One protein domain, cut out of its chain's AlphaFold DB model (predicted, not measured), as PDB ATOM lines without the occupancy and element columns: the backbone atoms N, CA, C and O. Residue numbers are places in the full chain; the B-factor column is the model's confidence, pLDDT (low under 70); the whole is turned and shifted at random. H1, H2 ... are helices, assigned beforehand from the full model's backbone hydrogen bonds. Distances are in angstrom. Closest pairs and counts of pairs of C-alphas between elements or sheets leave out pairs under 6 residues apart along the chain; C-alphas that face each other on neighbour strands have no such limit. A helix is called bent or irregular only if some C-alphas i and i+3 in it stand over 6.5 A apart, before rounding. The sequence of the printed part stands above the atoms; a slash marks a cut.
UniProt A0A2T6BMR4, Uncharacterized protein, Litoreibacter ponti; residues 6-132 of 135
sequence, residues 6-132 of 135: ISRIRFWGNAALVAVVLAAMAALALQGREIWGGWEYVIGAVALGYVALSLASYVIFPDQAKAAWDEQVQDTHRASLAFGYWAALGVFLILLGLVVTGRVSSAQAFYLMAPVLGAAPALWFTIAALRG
ATOM      1  N   ILE A   6      34.687 -34.165 -25.979       84.25
ATOM      2  CA  ILE A   6      33.727 -33.931 -27.069       84.25
ATOM      3  C   ILE A   6      32.292 -34.039 -26.550       84.25
ATOM      4  O   ILE A   6      31.467 -33.158 -26.804       84.25
ATOM      5  N   SER A   7      31.996 -35.080 -25.770       80.31
ATOM      6  CA  SER A   7      30.675 -35.289 -25.171       80.31
ATOM      7  C   SER A   7      30.321 -34.155 -24.198       80.31
ATOM      8  O   SER A   7      29.185 -33.675 -24.189       80.31
ATOM      9  N   ARG A   8      31.308 -33.629 -23.455       83.38
ATOM     10  CA  ARG A   8      31.143 -32.447 -22.586       83.38
ATOM     11  C   ARG A   8      30.900 -31.159 -23.378       83.38
ATOM     12  O   ARG A   8      29.984 -30.417 -23.028       83.38
ATOM     13  N   ILE A   9      31.672 -30.898 -24.436       86.56
ATOM     14  CA  ILE A   9      31.493 -29.725 -25.313       86.56
ATOM     15  C   ILE A   9      30.098 -29.736 -25.935       86.56
ATOM     16  O   ILE A   9      29.409 -28.719 -25.913       86.56
ATOM     17  N   ARG A  10      29.643 -30.892 -26.427       82.69
ATOM     18  CA  ARG A  10      28.288 -31.050 -26.967       82.69
ATOM     19  C   ARG A  10      27.219 -30.805 -25.909       82.69
ATOM     20  O   ARG A  10      26.257 -30.094 -26.187       82.69
ATOM     21  N   PHE A  11      27.367 -31.375 -24.713       85.94
ATOM     22  CA  PHE A  11      26.407 -31.167 -23.630       85.94
ATOM     23  C   PHE A  11      26.281 -29.682 -23.272       85.94
ATOM     24  O   PHE A  11      25.186 -29.126 -23.329       85.94
ATOM     25  N   TRP A  12      27.404 -29.026 -22.971       89.12
ATOM     26  CA  TRP A  12      27.408 -27.619 -22.576       89.12
ATOM     27  C   TRP A  12      27.009 -26.686 -23.714       89.12
ATOM     28  O   TRP A  12      26.301 -25.715 -23.468       89.12
ATOM     29  N   GLY A  13      27.389 -26.994 -24.953       87.88
ATOM     30  CA  GLY A  13      26.974 -26.234 -26.128       87.88
ATOM     31  C   GLY A  13      25.465 -26.275 -26.357       87.88
ATOM     32  O   GLY A  13      24.838 -25.228 -26.515       87.88
ATOM     33  N   ASN A  14      24.859 -27.466 -26.295       88.38
ATOM     34  CA  ASN A  14      23.404 -27.609 -26.392       88.38
ATOM     35  C   ASN A  14      22.689 -26.934 -25.212       88.38
ATOM     36  O   ASN A  14      21.724 -26.202 -25.424       88.38
ATOM     37  N   ALA A  15      23.182 -27.123 -23.984       89.12
ATOM     38  CA  ALA A  15      22.604 -26.507 -22.793       89.12
ATOM     39  C   ALA A  15      22.678 -24.970 -22.841       89.12
ATOM     40  O   ALA A  15      21.695 -24.303 -22.520       89.12
ATOM     41  N   ALA A  16      23.804 -24.405 -23.285       91.62
ATOM     42  CA  ALA A  16      23.976 -22.965 -23.452       91.62
ATOM     43  C   ALA A  16      23.022 -22.402 -24.513       91.62
ATOM     44  O   ALA A  16      22.372 -21.386 -24.273       91.62
ATOM     45  N   LEU A  17      22.884 -23.084 -25.654       89.56
ATOM     46  CA  LEU A  17      21.970 -22.667 -26.717       89.56
ATOM     47  C   LEU A  17      20.510 -22.672 -26.240       89.56
ATOM     48  O   LEU A  17      19.788 -21.701 -26.453       89.56
ATOM     49  N   VAL A  18      20.097 -23.719 -25.520       90.75
ATOM     50  CA  VAL A  18      18.770 -23.793 -24.888       90.75
ATOM     51  C   VAL A  18      18.580 -22.665 -23.873       90.75
ATOM     52  O   VAL A  18      17.560 -21.980 -23.915       90.75
ATOM     53  N   ALA A  19      19.550 -22.441 -22.984       91.56
ATOM     54  CA  ALA A  19      19.458 -21.418 -21.945       91.56
ATOM     55  C   ALA A  19      19.301 -20.008 -22.533       91.56
ATOM     56  O   ALA A  19      18.453 -19.242 -22.078       91.56
ATOM     57  N   VAL A  20      20.070 -19.679 -23.572       90.94
ATOM     58  CA  VAL A  20      20.032 -18.361 -24.222       90.94
ATOM     59  C   VAL A  20      18.727 -18.161 -24.989       90.94
ATOM     60  O   VAL A  20      18.135 -17.087 -24.911       90.94
ATOM     61  N   VAL A  21      18.223 -19.196 -25.667       89.25
ATOM     62  CA  VAL A  21      16.913 -19.137 -26.332       89.25
ATOM     63  C   VAL A  21      15.782 -18.953 -25.318       89.25
ATOM     64  O   VAL A  21      14.903 -18.117 -25.529       89.25
ATOM     65  N   LEU A  22      15.805 -19.673 -24.194       88.88
ATOM     66  CA  LEU A  22      14.817 -19.496 -23.126       88.88
ATOM     67  C   LEU A  22      14.896 -18.099 -22.497       88.88
ATOM     68  O   LEU A  22      13.858 -17.492 -22.243       88.88
ATOM     69  N   ALA A  23      16.105 -17.568 -22.294       89.38
ATOM     70  CA  ALA A  23      16.306 -16.212 -21.794       89.38
ATOM     71  C   ALA A  23      15.752 -15.157 -22.765       89.38
ATOM     72  O   ALA A  23      15.053 -14.244 -22.328       89.38
ATOM     73  N   ALA A  24      15.976 -15.324 -24.074       86.38
ATOM     74  CA  ALA A  24      15.411 -14.453 -25.103       86.38
ATOM     75  C   ALA A  24      13.874 -14.483 -25.097       86.38
ATOM     76  O   ALA A  24      13.230 -13.437 -25.137       86.38
ATOM     77  N   MET A  25      13.272 -15.671 -24.981       85.19
ATOM     78  CA  MET A  25      11.813 -15.815 -24.899       85.19
ATOM     79  C   MET A  25      11.234 -15.210 -23.615       85.19
ATOM     80  O   MET A  25      10.197 -14.550 -23.663       85.19
ATOM     81  N   ALA A  26      11.910 -15.380 -22.476       86.00
ATOM     82  CA  ALA A  26      11.510 -14.751 -21.221       86.00
ATOM     83  C   ALA A  26      11.603 -13.218 -21.308       86.00
ATOM     84  O   ALA A  26      10.676 -12.521 -20.901       86.00
ATOM     85  N   ALA A  27      12.682 -12.686 -21.890       84.00
ATOM     86  CA  ALA A  27      12.848 -11.252 -22.107       84.00
ATOM     87  C   ALA A  27      11.760 -10.687 -23.032       84.00
ATOM     88  O   ALA A  27      11.155  -9.664 -22.708       84.00
ATOM     89  N   LEU A  28      11.447 -11.387 -24.127       80.06
ATOM     90  CA  LEU A  28      10.380 -11.014 -25.055       80.06
ATOM     91  C   LEU A  28       9.011 -10.953 -24.357       80.06
ATOM     92  O   LEU A  28       8.261  -9.996 -24.553       80.06
ATOM     93  N   ALA A  29       8.708 -11.936 -23.505       79.38
ATOM     94  CA  ALA A  29       7.468 -11.972 -22.733       79.38
ATOM     95  C   ALA A  29       7.354 -10.815 -21.722       79.38
ATOM     96  O   ALA A  29       6.250 -10.336 -21.466       79.38
ATOM     97  N   LEU A  30       8.479 -10.352 -21.165       82.50
ATOM     98  CA  LEU A  30       8.519  -9.274 -20.170       82.50
ATOM     99  C   LEU A  30       8.540  -7.867 -20.792       82.50
ATOM    100  O   LEU A  30       7.982  -6.940 -20.209       82.50
ATOM    101  N   GLN A  31       9.188  -7.688 -21.947       77.06
ATOM    102  CA  GLN A  31       9.417  -6.371 -22.569       77.06
ATOM    103  C   GLN A  31       8.389  -6.030 -23.661       77.06
ATOM    104  O   GLN A  31       8.183  -4.860 -23.985       77.06
ATOM    105  N   GLY A  32       7.705  -7.036 -24.208       61.44
ATOM    106  CA  GLY A  32       6.419  -6.895 -24.889       61.44
ATOM    107  C   GLY A  32       6.370  -6.128 -26.215       61.44
ATOM    108  O   GLY A  32       5.256  -5.941 -26.706       61.44
ATOM    109  N   ARG A  33       7.482  -5.647 -26.805       60.09
ATOM    110  CA  ARG A  33       7.400  -4.764 -27.997       60.09
ATOM    111  C   ARG A  33       8.461  -4.911 -29.093       60.09
ATOM    112  O   ARG A  33       8.153  -4.540 -30.220       60.09
ATOM    113  N   GLU A  34       9.631  -5.497 -28.848       65.50
ATOM    114  CA  GLU A  34      10.595  -5.803 -29.919       65.50
ATOM    115  C   GLU A  34      10.801  -7.304 -30.048       65.50
ATOM    116  O   GLU A  34      11.081  -7.979 -29.066       65.50
ATOM    117  N   ILE A  35      10.644  -7.816 -31.272       61.19
ATOM    118  CA  ILE A  35      10.637  -9.258 -31.548       61.19
ATOM    119  C   ILE A  35      12.002  -9.883 -31.209       61.19
ATOM    120  O   ILE A  35      12.031 -11.046 -30.816       61.19
ATOM    121  N   TRP A  36      13.102  -9.116 -31.293       67.69
ATOM    122  CA  TRP A  36      14.443  -9.649 -31.043       67.69
ATOM    123  C   TRP A  36      15.435  -8.738 -30.310       67.69
ATOM    124  O   TRP A  36      16.249  -9.289 -29.588       67.69
ATOM    125  N   GLY A  37      15.349  -7.402 -30.351       71.75
ATOM    126  CA  GLY A  37      16.045  -6.509 -29.396       71.75
ATOM    127  C   GLY A  37      17.548  -6.771 -29.159       71.75
ATOM    128  O   GLY A  37      18.054  -6.465 -28.080       71.75
ATOM    129  N   GLY A  38      18.259  -7.391 -30.110       80.94
ATOM    130  CA  GLY A  38      19.664  -7.792 -29.996       80.94
ATOM    131  C   GLY A  38      19.913  -9.250 -29.568       80.94
ATOM    132  O   GLY A  38      21.044  -9.733 -29.675       80.94
ATOM    133  N   TRP A  39      18.890  -9.986 -29.126       85.12
ATOM    134  CA  TRP A  39      18.982 -11.405 -28.759       85.12
ATOM    135  C   TRP A  39      19.342 -12.310 -29.933       85.12
ATOM    136  O   TRP A  39      19.980 -13.342 -29.724       85.12
ATOM    137  N   GLU A  40      18.995 -11.930 -31.161       83.19
ATOM    138  CA  GLU A  40      19.395 -12.642 -32.373       83.19
ATOM    139  C   GLU A  40      20.923 -12.717 -32.504       83.19
ATOM    140  O   GLU A  40      21.465 -13.765 -32.864       83.19
ATOM    141  N   TYR A  41      21.632 -11.651 -32.118       88.19
ATOM    142  CA  TYR A  41      23.093 -11.624 -32.124       88.19
ATOM    143  C   TYR A  41      23.676 -12.463 -30.992       88.19
ATOM    144  O   TYR A  41      24.676 -13.145 -31.199       88.19
ATOM    145  N   VAL A  42      23.043 -12.465 -29.815       89.38
ATOM    146  CA  VAL A  42      23.482 -13.287 -28.674       89.38
ATOM    147  C   VAL A  42      23.319 -14.775 -28.989       89.38
ATOM    148  O   VAL A  42      24.265 -15.546 -28.828       89.38
ATOM    149  N   ILE A  43      22.150 -15.180 -29.500       88.62
ATOM    150  CA  ILE A  43      21.885 -16.558 -29.933       88.62
ATOM    151  C   ILE A  43      22.856 -16.948 -31.051       88.62
ATOM    152  O   ILE A  43      23.475 -18.012 -30.980       88.62
ATOM    153  N   GLY A  44      23.032 -16.078 -32.051       87.94
ATOM    154  CA  GLY A  44      23.960 -16.296 -33.157       87.94
ATOM    155  C   GLY A  44      25.408 -16.470 -32.694       87.94
ATOM    156  O   GLY A  44      26.071 -17.418 -33.110       87.94
ATOM    157  N   ALA A  45      25.891 -15.618 -31.788       91.06
ATOM    158  CA  ALA A  45      27.245 -15.694 -31.244       91.06
ATOM    159  C   ALA A  45      27.479 -16.993 -30.459       91.06
ATOM    160  O   ALA A  45      28.515 -17.638 -30.625       91.06
ATOM    161  N   VAL A  46      26.505 -17.414 -29.651       91.56
ATOM    162  CA  VAL A  46      26.575 -18.667 -28.882       91.56
ATOM    163  C   VAL A  46      26.568 -19.877 -29.816       91.56
ATOM    164  O   VAL A  46      27.382 -20.785 -29.646       91.56
ATOM    165  N   ALA A  47      25.706 -19.876 -30.836       89.19
ATOM    166  CA  ALA A  47      25.649 -20.943 -31.830       89.19
ATOM    167  C   ALA A  47      26.953 -21.042 -32.637       89.19
ATOM    168  O   ALA A  47      27.517 -22.129 -32.761       89.19
ATOM    169  N   LEU A  48      27.473 -19.917 -33.134       92.12
ATOM    170  CA  LEU A  48      28.731 -19.877 -33.883       92.12
ATOM    171  C   LEU A  48      29.925 -20.281 -33.015       92.12
ATOM    172  O   LEU A  48      30.769 -21.056 -33.464       92.12
ATOM    173  N   GLY A  49      29.977 -19.818 -31.763       92.56
ATOM    174  CA  GLY A  49      31.007 -20.216 -30.804       92.56
ATOM    175  C   GLY A  49      30.975 -21.717 -30.520       92.56
ATOM    176  O   GLY A  49      32.017 -22.371 -30.535       92.56
ATOM    177  N   TYR A  50      29.782 -22.289 -30.343       90.31
ATOM    178  CA  TYR A  50      29.621 -23.732 -30.171       90.31
ATOM    179  C   TYR A  50      30.059 -24.522 -31.413       90.31
ATOM    180  O   TYR A  50      30.763 -25.526 -31.277       90.31
ATOM    181  N   VAL A  51      29.696 -24.070 -32.616       89.81
ATOM    182  CA  VAL A  51      30.125 -24.704 -33.874       89.81
ATOM    183  C   VAL A  51      31.646 -24.653 -34.018       89.81
ATOM    184  O   VAL A  51      32.262 -25.680 -34.302       89.81
ATOM    185  N   ALA A  52      32.260 -23.495 -33.771       91.94
ATOM    186  CA  ALA A  52      33.708 -23.322 -33.852       91.94
ATOM    187  C   ALA A  52      34.447 -24.205 -32.834       91.94
ATOM    188  O   ALA A  52      35.407 -24.887 -33.192       91.94
ATOM    189  N   LEU A  53      33.967 -24.248 -31.587       90.50
ATOM    190  CA  LEU A  53      34.538 -25.094 -30.540       90.50
ATOM    191  C   LEU A  53      34.387 -26.582 -30.877       90.50
ATOM    192  O   LEU A  53      35.338 -27.345 -30.718       90.50
ATOM    193  N   SER A  54      33.222 -26.984 -31.390       86.12
ATOM    194  CA  SER A  54      32.975 -28.361 -31.830       86.12
ATOM    195  C   SER A  54      33.939 -28.753 -32.947       86.12
ATOM    196  O   SER A  54      34.614 -29.776 -32.836       86.12
ATOM    197  N   LEU A  55      34.071 -27.912 -33.977       89.38
ATOM    198  CA  LEU A  55      34.988 -28.141 -35.093       89.38
ATOM    199  C   LEU A  55      36.441 -28.262 -34.620       89.38
ATOM    200  O   LEU A  55      37.109 -29.236 -34.959       89.38
ATOM    201  N   ALA A  56      36.911 -27.318 -33.801       90.25
ATOM    202  CA  ALA A  56      38.264 -27.353 -33.252       90.25
ATOM    203  C   ALA A  56      38.503 -28.636 -32.445       90.25
ATOM    204  O   ALA A  56      39.522 -29.302 -32.612       90.25
ATOM    205  N   SER A  57      37.534 -29.031 -31.618       86.44
ATOM    206  CA  SER A  57      37.651 -30.228 -30.789       86.44
ATOM    207  C   SER A  57      37.698 -31.525 -31.607       86.44
ATOM    208  O   SER A  57      38.476 -32.411 -31.264       86.44
ATOM    209  N   TYR A  58      36.972 -31.618 -32.726       85.25
ATOM    210  CA  TYR A  58      37.059 -32.775 -33.628       85.25
ATOM    211  C   TYR A  58      38.414 -32.896 -34.322       85.25
ATOM    212  O   TYR A  58      38.867 -34.010 -34.571       85.25
ATOM    213  N   VAL A  59      39.062 -31.768 -34.622       89.56
ATOM    214  CA  VAL A  59      40.405 -31.762 -35.219       89.56
ATOM    215  C   VAL A  59      41.467 -32.152 -34.187       89.56
ATOM    216  O   VAL A  59      42.401 -32.875 -34.517       89.56
ATOM    217  N   ILE A  60      41.319 -31.702 -32.937       89.06
ATOM    218  CA  ILE A  60      42.293 -31.957 -31.861       89.06
ATOM    219  C   ILE A  60      42.150 -33.377 -31.286       89.06
ATOM    220  O   ILE A  60      43.155 -34.000 -30.949       89.06
ATOM    221  N   PHE A  61      40.924 -33.906 -31.183       87.62
ATOM    222  CA  PHE A  61      40.627 -35.197 -30.547       87.62
ATOM    223  C   PHE A  61      39.829 -36.148 -31.470       87.62
ATOM    224  O   PHE A  61      38.693 -36.514 -31.152       87.62
ATOM    225  N   PRO A  62      40.396 -36.584 -32.611       84.25
ATOM    226  CA  PRO A  62      39.667 -37.363 -33.618       84.25
ATOM    227  C   PRO A  62      39.181 -38.733 -33.109       84.25
ATOM    228  O   PRO A  62      38.049 -39.128 -33.390       84.25
ATOM    229  N   ASP A  63      39.975 -39.438 -32.300       83.38
ATOM    230  CA  ASP A  63      39.586 -40.757 -31.769       83.38
ATOM    231  C   ASP A  63      38.425 -40.656 -30.769       83.38
ATOM    232  O   ASP A  63      37.515 -41.487 -30.742       83.38
ATOM    233  N   GLN A  64      38.412 -39.578 -29.984       81.56
ATOM    234  CA  GLN A  64      37.353 -39.294 -29.018       81.56
ATOM    235  C   GLN A  64      36.079 -38.805 -29.711       81.56
ATOM    236  O   GLN A  64      34.983 -39.021 -29.198       81.56
ATOM    237  N   ALA A  65      36.193 -38.194 -30.894       75.56
ATOM    238  CA  ALA A  65      35.049 -37.812 -31.715       75.56
ATOM    239  C   ALA A  65      34.241 -39.029 -32.173       75.56
ATOM    240  O   ALA A  65      33.010 -38.998 -32.140       75.56
ATOM    241  N   LYS A  66      34.939 -40.101 -32.568       74.31
ATOM    242  CA  LYS A  66      34.313 -41.366 -32.953       74.31
ATOM    243  C   LYS A  66      33.609 -42.008 -31.759       74.31
ATOM    244  O   LYS A  66      32.421 -42.290 -31.851       74.31
ATOM    245  N   ALA A  67      34.293 -42.099 -30.616       74.25
ATOM    246  CA  ALA A  67      33.696 -42.597 -29.377       74.25
ATOM    247  C   ALA A  67      32.461 -41.777 -28.950       74.25
ATOM    248  O   ALA A  67      31.428 -42.350 -28.639       74.25
ATOM    249  N   ALA A  68      32.515 -40.443 -29.029       70.25
ATOM    250  CA  ALA A  68      31.378 -39.571 -28.711       70.25
ATOM    251  C   ALA A  68      30.199 -39.715 -29.692       70.25
ATOM    252  O   ALA A  68      29.065 -39.354 -29.372       70.25
ATOM    253  N   TRP A  69      30.456 -40.153 -30.927       70.06
ATOM    254  CA  TRP A  69      29.403 -40.475 -31.888       70.06
ATOM    255  C   TRP A  69      28.781 -41.839 -31.594       70.06
ATOM    256  O   TRP A  69      27.567 -41.968 -31.670       70.06
ATOM    257  N   ASP A  70      29.588 -42.814 -31.179       68.19
ATOM    258  CA  ASP A  70      29.111 -44.135 -30.764       68.19
ATOM    259  C   ASP A  70      28.309 -44.066 -29.443       68.19
ATOM    260  O   ASP A  70      27.261 -44.701 -29.323       68.19
ATOM    261  N   GLU A  71      28.734 -43.224 -28.488       64.81
ATOM    262  CA  GLU A  71      27.997 -42.865 -27.256       64.81
ATOM    263  C   GLU A  71      26.619 -42.240 -27.568       64.81
ATOM    264  O   GLU A  71      25.648 -42.377 -26.816       64.81
ATOM    265  N   GLN A  72      26.497 -41.565 -28.713       63.84
ATOM    266  CA  GLN A  72      25.222 -41.081 -29.234       63.84
ATOM    267  C   GLN A  72      24.608 -42.124 -30.164       63.84
ATOM    268  O   GLN A  72      24.614 -41.981 -31.385       63.84
ATOM    269  N   VAL A  73      24.003 -43.150 -29.562       68.12
ATOM    270  CA  VAL A  73      23.216 -44.157 -30.288       68.12
ATOM    271  C   VAL A  73      22.298 -43.452 -31.295       68.12
ATOM    272  O   VAL A  73      21.622 -42.480 -30.943       68.12
ATOM    273  N   GLN A  74      22.258 -43.926 -32.548       69.12
ATOM    274  CA  GLN A  74      21.431 -43.330 -33.611       69.12
ATOM    275  C   GLN A  74      19.975 -43.089 -33.176       69.12
ATOM    276  O   GLN A  74      19.333 -42.148 -33.644       69.12
ATOM    277  N   ASP A  75      19.472 -43.900 -32.248       71.94
ATOM    278  CA  ASP A  75      18.155 -43.763 -31.634       71.94
ATOM    279  C   ASP A  75      17.976 -42.440 -30.884       71.94
ATOM    280  O   ASP A  75      16.930 -41.805 -31.010       71.94
ATOM    281  N   THR A  76      18.994 -41.959 -30.168       77.69
ATOM    282  CA  THR A  76      18.960 -40.658 -29.484       77.69
ATOM    283  C   THR A  76      18.907 -39.514 -30.491       77.69
ATOM    284  O   THR A  76      18.143 -38.563 -30.300       77.69
ATOM    285  N   HIS A  77      19.652 -39.621 -31.595       80.81
ATOM    286  CA  HIS A  77      19.603 -38.629 -32.667       80.81
ATOM    287  C   HIS A  77      18.232 -38.620 -33.361       80.81
ATOM    288  O   HIS A  77      17.609 -37.564 -33.473       80.81
ATOM    289  N   ARG A  78      17.695 -39.786 -33.738       82.44
ATOM    290  CA  ARG A  78      16.345 -39.902 -34.321       82.44
ATOM    291  C   ARG A  78      15.264 -39.389 -33.371       82.44
ATOM    292  O   ARG A  78      14.375 -38.657 -33.801       82.44
ATOM    293  N   ALA A  79      15.362 -39.711 -32.083       85.25
ATOM    294  CA  ALA A  79      14.444 -39.211 -31.067       85.25
ATOM    295  C   ALA A  79      14.530 -37.685 -30.910       85.25
ATOM    296  O   ALA A  79      13.497 -37.048 -30.728       85.25
ATOM    297  N   SER A  80      15.719 -37.086 -31.057       85.88
ATOM    298  CA  SER A  80      15.878 -35.623 -31.030       85.88
ATOM    299  C   SER A  80      15.158 -34.935 -32.189       85.88
ATOM    300  O   SER A  80      14.498 -33.915 -31.988       85.88
ATOM    301  N   LEU A  81      15.220 -35.528 -33.385       86.12
ATOM    302  CA  LEU A  81      14.535 -35.022 -34.573       86.12
ATOM    303  C   LEU A  81      13.021 -35.185 -34.444       86.12
ATOM    304  O   LEU A  81      12.280 -34.245 -34.720       86.12
ATOM    305  N   ALA A  82      12.559 -36.346 -33.969       88.62
ATOM    306  CA  ALA A  82      11.142 -36.586 -33.710       88.62
ATOM    307  C   ALA A  82      10.596 -35.613 -32.655       88.62
ATOM    308  O   ALA A  82       9.538 -35.019 -32.853       88.62
ATOM    309  N   PHE A  83      11.333 -35.396 -31.562       90.38
ATOM    310  CA  PHE A  83      10.975 -34.414 -30.542       90.38
ATOM    311  C   PHE A  83      10.907 -32.998 -31.124       90.38
ATOM    312  O   PHE A  83       9.917 -32.302 -30.910       90.38
ATOM    313  N   GLY A  84      11.918 -32.594 -31.900       89.88
ATOM    314  CA  GLY A  84      11.944 -31.297 -32.575       89.88
ATOM    315  C   GLY A  84      10.751 -31.093 -33.509       89.88
ATOM    316  O   GLY A  84      10.109 -30.047 -33.459       89.88
ATOM    317  N   TYR A  85      10.398 -32.115 -34.292       90.69
ATOM    318  CA  TYR A  85       9.222 -32.103 -35.162       90.69
ATOM    319  C   TYR A  85       7.924 -31.890 -34.372       90.69
ATOM    320  O   TYR A  85       7.153 -30.983 -34.688       90.69
ATOM    321  N   TRP A  86       7.687 -32.682 -33.321       93.44
ATOM    322  CA  TRP A  86       6.458 -32.576 -32.528       93.44
ATOM    323  C   TRP A  86       6.375 -31.269 -31.738       93.44
ATOM    324  O   TRP A  86       5.297 -30.681 -31.647       93.44
ATOM    325  N   ALA A  87       7.503 -30.778 -31.216       91.94
ATOM    326  CA  ALA A  87       7.575 -29.478 -30.559       91.94
ATOM    327  C   ALA A  87       7.247 -28.340 -31.538       91.94
ATOM    328  O   ALA A  87       6.417 -27.484 -31.229       91.94
ATOM    329  N   ALA A  88       7.836 -28.363 -32.737       92.38
ATOM    330  CA  ALA A  88       7.557 -27.382 -33.780       92.38
ATOM    331  C   ALA A  88       6.088 -27.422 -34.218       92.38
ATOM    332  O   ALA A  88       5.458 -26.372 -34.309       92.38
ATOM    333  N   LEU A  89       5.513 -28.611 -34.421       94.19
ATOM    334  CA  LEU A  89       4.098 -28.753 -34.771       94.19
ATOM    335  C   LEU A  89       3.180 -28.200 -33.672       94.19
ATOM    336  O   LEU A  89       2.247 -27.458 -33.969       94.19
ATOM    337  N   GLY A  90       3.453 -28.528 -32.407       93.38
ATOM    338  CA  GLY A  90       2.671 -28.025 -31.276       93.38
ATOM    339  C   GLY A  90       2.691 -26.499 -31.193       93.38
ATOM    340  O   GLY A  90       1.635 -25.870 -31.102       93.38
ATOM    341  N   VAL A  91       3.876 -25.891 -31.297       92.75
ATOM    342  CA  VAL A  91       4.006 -24.425 -31.277       92.75
ATOM    343  C   VAL A  91       3.373 -23.790 -32.513       92.75
ATOM    344  O   VAL A  91       2.680 -22.782 -32.379       92.75
ATOM    345  N   PHE A  92       3.521 -24.399 -33.690       93.88
ATOM    346  CA  PHE A  92       2.864 -23.939 -34.910       93.88
ATOM    347  C   PHE A  92       1.343 -23.866 -34.737       93.88
ATOM    348  O   PHE A  92       0.749 -22.840 -35.060       93.88
ATOM    349  N   LEU A  93       0.711 -24.908 -34.189       96.75
ATOM    350  CA  LEU A  93      -0.740 -24.928 -33.978       96.75
ATOM    351  C   LEU A  93      -1.197 -23.850 -32.983       96.75
ATOM    352  O   LEU A  93      -2.219 -23.199 -33.210       96.75
ATOM    353  N   ILE A  94      -0.427 -23.615 -31.915       94.44
ATOM    354  CA  ILE A  94      -0.699 -22.539 -30.947       94.44
ATOM    355  C   ILE A  94      -0.603 -21.170 -31.630       94.44
ATOM    356  O   ILE A  94      -1.527 -20.360 -31.531       94.44
ATOM    357  N   LEU A  95       0.492 -20.912 -32.349       92.88
ATOM    358  CA  LEU A  95       0.716 -19.648 -33.046       92.88
ATOM    359  C   LEU A  95      -0.316 -19.417 -34.153       92.88
ATOM    360  O   LEU A  95      -0.798 -18.298 -34.299       92.88
ATOM    361  N   LEU A  96      -0.719 -20.464 -34.877       95.06
ATOM    362  CA  LEU A  96      -1.796 -20.397 -35.860       95.06
ATOM    363  C   LEU A  96      -3.107 -19.943 -35.206       95.06
ATOM    364  O   LEU A  96      -3.753 -19.027 -35.714       95.06
ATOM    365  N   GLY A  97      -3.472 -20.518 -34.057       94.88
ATOM    366  CA  GLY A  97      -4.644 -20.083 -33.294       94.88
ATOM    367  C   GLY A  97      -4.559 -18.614 -32.861       94.88
ATOM    368  O   GLY A  97      -5.539 -17.872 -32.968       94.88
ATOM    369  N   LEU A  98      -3.379 -18.157 -32.434       92.75
ATOM    370  CA  LEU A  98      -3.143 -16.756 -32.066       92.75
ATOM    371  C   LEU A  98      -3.221 -15.803 -33.266       92.75
ATOM    372  O   LEU A  98      -3.729 -14.691 -33.124       92.75
ATOM    373  N   VAL A  99      -2.770 -16.232 -34.444       94.38
ATOM    374  CA  VAL A  99      -2.882 -15.453 -35.685       94.38
ATOM    375  C   VAL A  99      -4.336 -15.350 -36.134       94.38
ATOM    376  O   VAL A  99      -4.818 -14.250 -36.396       94.38
ATOM    377  N   VAL A 100      -5.070 -16.468 -36.156       96.75
ATOM    378  CA  VAL A 100      -6.487 -16.498 -36.565       96.75
ATOM    379  C   VAL A 100      -7.366 -15.662 -35.627       96.75
ATOM    380  O   VAL A 100      -8.321 -15.034 -36.074       96.75
ATOM    381  N   THR A 101      -7.025 -15.597 -34.338       95.62
ATOM    382  CA  THR A 101      -7.732 -14.768 -33.343       95.62
ATOM    383  C   THR A 101      -7.235 -13.319 -33.272       95.62
ATOM    384  O   THR A 101      -7.680 -12.562 -32.408       95.62
ATOM    385  N   GLY A 102      -6.313 -12.917 -34.155       90.12
ATOM    386  CA  GLY A 102      -5.780 -11.553 -34.226       90.12
ATOM    387  C   GLY A 102      -4.913 -11.144 -33.030       90.12
ATOM    388  O   GLY A 102      -4.671  -9.957 -32.827       90.12
ATOM    389  N   ARG A 103      -4.452 -12.102 -32.217       88.31
ATOM    390  CA  ARG A 103      -3.599 -11.850 -31.043       88.31
ATOM    391  C   ARG A 103      -2.135 -11.637 -31.413       88.31
ATOM    392  O   ARG A 103      -1.422 -10.972 -30.669       88.31
ATOM    393  N   VAL A 104      -1.690 -12.219 -32.526       87.88
ATOM    394  CA  VAL A 104      -0.304 -12.172 -33.016       87.88
ATOM    395  C   VAL A 104      -0.323 -11.970 -34.534       87.88
ATOM    396  O   VAL A 104      -1.174 -12.527 -35.222       87.88
ATOM    397  N   SER A 105       0.604 -11.179 -35.081       88.50
ATOM    398  CA  SER A 105       0.735 -11.038 -36.539       88.50
ATOM    399  C   SER A 105       1.392 -12.277 -37.160       88.50
ATOM    400  O   SER A 105       2.211 -12.941 -36.526       88.50
ATOM    401  N   SER A 106       1.093 -12.586 -38.425       87.69
ATOM    402  CA  SER A 106       1.728 -13.714 -39.130       87.69
ATOM    403  C   SER A 106       3.258 -13.594 -39.174       87.69
ATOM    404  O   SER A 106       3.959 -14.588 -38.998       87.69
ATOM    405  N   ALA A 107       3.778 -12.372 -39.329       87.19
ATOM    406  CA  ALA A 107       5.209 -12.093 -39.275       87.19
ATOM    407  C   ALA A 107       5.805 -12.436 -37.901       87.19
ATOM    408  O   ALA A 107       6.809 -13.138 -37.817       87.19
ATOM    409  N   GLN A 108       5.168 -11.998 -36.812       83.56
ATOM    410  CA  GLN A 108       5.635 -12.293 -35.457       83.56
ATOM    411  C   GLN A 108       5.562 -13.794 -35.141       83.56
ATOM    412  O   GLN A 108       6.496 -14.340 -34.560       83.56
ATOM    413  N   ALA A 109       4.499 -14.477 -35.573       87.00
ATOM    414  CA  ALA A 109       4.373 -15.926 -35.438       87.00
ATOM    415  C   ALA A 109       5.495 -16.676 -36.176       87.00
ATOM    416  O   ALA A 109       6.094 -17.592 -35.617       87.00
ATOM    417  N   PHE A 110       5.834 -16.259 -37.400       86.19
ATOM    418  CA  PHE A 110       6.955 -16.840 -38.141       86.19
ATOM    419  C   PHE A 110       8.281 -16.697 -37.380       86.19
ATOM    420  O   PHE A 110       9.026 -17.665 -37.244       86.19
ATOM    421  N   TYR A 111       8.554 -15.520 -36.813       83.00
ATOM    422  CA  TYR A 111       9.772 -15.306 -36.032       83.00
ATOM    423  C   TYR A 111       9.824 -16.148 -34.754       83.00
ATOM    424  O   TYR A 111      10.876 -16.695 -34.432       83.00
ATOM    425  N   LEU A 112       8.699 -16.319 -34.058       85.81
ATOM    426  CA  LEU A 112       8.616 -17.142 -32.845       85.81
ATOM    427  C   LEU A 112       8.845 -18.640 -33.104       85.81
ATOM    428  O   LEU A 112       9.203 -19.371 -32.181       85.81
ATOM    429  N   MET A 113       8.698 -19.107 -34.347       88.94
ATOM    430  CA  MET A 113       9.005 -20.493 -34.718       88.94
ATOM    431  C   MET A 113      10.509 -20.787 -34.772       88.94
ATOM    432  O   MET A 113      10.925 -21.902 -34.454       88.94
ATOM    433  N   ALA A 114      11.335 -19.807 -35.152       82.75
ATOM    434  CA  ALA A 114      12.782 -19.981 -35.307       82.75
ATOM    435  C   ALA A 114      13.488 -20.546 -34.050       82.75
ATOM    436  O   ALA A 114      14.211 -21.540 -34.179       82.75
ATOM    437  N   PRO A 115      13.270 -20.012 -32.830       82.38
ATOM    438  CA  PRO A 115      13.891 -20.558 -31.624       82.38
ATOM    439  C   PRO A 115      13.453 -21.993 -31.311       82.38
ATOM    440  O   PRO A 115      14.264 -22.778 -30.828       82.38
ATOM    441  N   VAL A 116      12.212 -22.376 -31.622       85.25
ATOM    442  CA  VAL A 116      11.719 -23.746 -31.393       85.25
ATOM    443  C   VAL A 116      12.431 -24.734 -32.309       85.25
ATOM    444  O   VAL A 116      12.895 -25.776 -31.847       85.25
ATOM    445  N   LEU A 117      12.576 -24.381 -33.587       84.75
ATOM    446  CA  LEU A 117      13.278 -25.204 -34.574       84.75
ATOM    447  C   LEU A 117      14.756 -25.406 -34.209       84.75
ATOM    448  O   LEU A 117      15.282 -26.503 -34.384       84.75
ATOM    449  N   GLY A 118      15.413 -24.370 -33.678       81.75
ATOM    450  CA  GLY A 118      16.818 -24.443 -33.273       81.75
ATOM    451  C   GLY A 118      17.045 -25.141 -31.927       81.75
ATOM    452  O   GLY A 118      17.958 -25.954 -31.797       81.75
ATOM    453  N   ALA A 119      16.226 -24.841 -30.914       86.25
ATOM    454  CA  ALA A 119      16.482 -25.272 -29.540       86.25
ATOM    455  C   ALA A 119      15.846 -26.617 -29.177       86.25
ATOM    456  O   ALA A 119      16.344 -27.281 -28.270       86.25
ATOM    457  N   ALA A 120      14.772 -27.056 -29.844       87.81
ATOM    458  CA  ALA A 120      14.087 -28.290 -29.454       87.81
ATOM    459  C   ALA A 120      14.968 -29.553 -29.592       87.81
ATOM    460  O   ALA A 120      15.027 -30.327 -28.630       87.81
ATOM    461  N   PRO A 121      15.723 -29.764 -30.691       85.06
ATOM    462  CA  PRO A 121      16.666 -30.883 -30.765       85.06
ATOM    463  C   PRO A 121      17.767 -30.793 -29.697       85.06
ATOM    464  O   PRO A 121      18.085 -31.792 -29.048       85.06
ATOM    465  N   ALA A 122      18.305 -29.591 -29.457       85.06
ATOM    466  CA  ALA A 122      19.332 -29.344 -28.441       85.06
ATOM    467  C   ALA A 122      18.829 -29.636 -27.014       85.06
ATOM    468  O   ALA A 122      19.536 -30.233 -26.195       85.06
ATOM    469  N   LEU A 123      17.575 -29.283 -26.727       87.69
ATOM    470  CA  LEU A 123      16.900 -29.593 -25.470       87.69
ATOM    471  C   LEU A 123      16.772 -31.104 -25.278       87.69
ATOM    472  O   LEU A 123      17.100 -31.610 -24.205       87.69
ATOM    473  N   TRP A 124      16.362 -31.838 -26.318       87.31
ATOM    474  CA  TRP A 124      16.286 -33.295 -26.240       87.31
ATOM    475  C   TRP A 124      17.645 -33.926 -25.950       87.31
ATOM    476  O   TRP A 124      17.739 -34.773 -25.063       87.31
ATOM    477  N   PHE A 125      18.706 -33.496 -26.638       82.38
ATOM    478  CA  PHE A 125      20.062 -33.985 -26.373       82.38
ATOM    479  C   PHE A 125      20.502 -33.730 -24.930       82.38
ATOM    480  O   PHE A 125      21.064 -34.621 -24.293       82.38
ATOM    481  N   THR A 126      20.186 -32.554 -24.393       83.56
ATOM    482  CA  THR A 126      20.483 -32.207 -22.997       83.56
ATOM    483  C   THR A 126      19.736 -33.134 -22.031       83.56
ATOM    484  O   THR A 126      20.338 -33.697 -21.117       83.56
ATOM    485  N   ILE A 127      18.441 -33.370 -22.263       85.75
ATOM    486  CA  ILE A 127      17.621 -34.284 -21.450       85.75
ATOM    487  C   ILE A 127      18.129 -35.727 -21.555       85.75
ATOM    488  O   ILE A 127      18.222 -36.426 -20.544       85.75
ATOM    489  N   ALA A 128      18.450 -36.190 -22.762       83.75
ATOM    490  CA  ALA A 128      18.958 -37.535 -22.998       83.75
ATOM    491  C   ALA A 128      20.292 -37.757 -22.272       83.75
ATOM    492  O   ALA A 128      20.466 -38.797 -21.637       83.75
ATOM    493  N   ALA A 129      21.179 -36.759 -22.280       81.50
ATOM    494  CA  ALA A 129      22.450 -36.812 -21.567       81.50
ATOM    495  C   ALA A 129      22.268 -36.879 -20.047       81.50
ATOM    496  O   ALA A 129      22.869 -37.724 -19.386       81.50
ATOM    497  N   LEU A 130      21.364 -36.066 -19.489       82.75
ATOM    498  CA  LEU A 130      21.025 -36.115 -18.061       82.75
ATOM    499  C   LEU A 130      20.406 -37.456 -17.640       82.75
ATOM    500  O   LEU A 130      20.566 -37.882 -16.501       82.75
ATOM    501  N   ARG A 131      19.716 -38.139 -18.558       82.06
ATOM    502  CA  ARG A 131      19.128 -39.470 -18.335       82.06
ATOM    503  C   ARG A 131      20.111 -40.624 -18.554       82.06
ATOM    504  O   ARG A 131      19.681 -41.774 -18.501       82.06
ATOM    505  N   GLY A 132      21.383 -40.343 -18.843       71.50
ATOM    506  CA  GLY A 132      22.385 -41.367 -19.160       71.50
ATOM    507  C   GLY A 132      22.121 -42.102 -20.479       71.50
ATOM    508  O   GLY A 132      22.583 -43.219 -20.656       71.50
TER     509      GLY A 132
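AT A GLANCE: This is residues 6 to 132 of the 135 residues of an uncharacterized protein of Litoreibacter ponti (UniProt A0A2T6BMR4). Two long helical hairpins, H1 with H2 and H4 with H5, lie next to each other and make an elongated row in the order H2, H1, H5, H4, with the short helix H3 across one end, where it leads from H2 to H4. H5 is bent, and its second arm H5b slants across H1 and joins the two hairpins, while H2 and H4 lie on the far sides of the row and do not reach each other. The printed part has 127 residues with five named helices, in the order H1, H2, H3, H4, H5, and no named strand; its class is all helix. It is only just compact, close to loose, with a radius of gyration of the C-alphas of 16.6 A, and the C-alphas span 54 by 29 by 20 A.

IN THESE COORDINATES: The printed part begins with H1, residues 6 to 31, 37.0 A from first to last C-alpha; C-alpha 6 is at (33.727, -33.931, -27.069). H2 holds residues 39 to 60 and measures 31.2 A. H3, residues 62 to 70, measures 12.9 A. H4, residues 74 to 100, is the longest helix by residues, with 27, and measures 38.8 A; it begins with C-alpha 74 at (21.431, -43.330, -33.611). H5, residues 106 to 130, was assigned as one helix by its hydrogen bonds, but it is bent: C-alphas 118 and 121 are 6.9 A apart, where about 5 A is the distance in a regular helix. Its arm H5a, residues 106 to 118, measures 19.4 A. Its arm H5b, residues 121 to 130, measures 14.4 A and ends with C-alpha 130 at (21.025, -36.115, -18.061).

HOW THE PARTS SIT: H1 is the hub, touching three other helices. H1 and H2 touch and form a helical hairpin, opposite ways at a shallow tilt of 1 degree; their closest C-alphas, those of Gly 13 and Tyr 50, are 5.4 A apart. H1 touches H3 with residues 6 to 7 alone, at a steep tilt of 66 degrees, and the closest C-alphas, of Ser 7 and Ala 68, are 5.6 A apart. H1 touches H5b with residues 11 to 18 alone, opposite ways at a steep tilt of 58 degrees; the C-alphas of Asn 14 and Ala 122 are the closest, 4.9 A apart. H1 and H5a are close but not clearly touching, with the closest C-alphas, of Val 21 and Pro 115, 6.3 A apart. H4 and H5a touch and form the second helical hairpin, opposite ways at a shallow tilt of 15 degrees; the closest C-alphas, of Leu 95 and Ala 109, are 5.7 A apart. H4 touches H5b with residues 76 to 84 alone, at a steep tilt of 49 degrees, closest at the C-alphas of Ser 80 and Pro 121, 4.8 A apart. The arms H5a and H5b stand at a shallow tilt of 34.9 degrees, only just short of steep. H1 and H4 are apart, and so are H2 and H4. Every O i to N i+4 pair is within hydrogen-bond range in H1, H2, H3, H4 and H5b, and 6 of 9 are in H5a.

THE WHOLE: The two C-alphas farthest apart, those of Asp 63 and Gly 102, are 54.0 A apart. The printed part has no cut. The links H2 to H3, H3 to H4 and H4 to H5 are tight, the link H1 to H2 with 7 residues is short, and no link is long. The mean pLDDT of the printed part is 84.8, and the model's confidence is under 70 at residues 32 to 36, in the link between H1 and H2, and at residues 70 to 74, of which 70 belongs to H3 and 74 to H4.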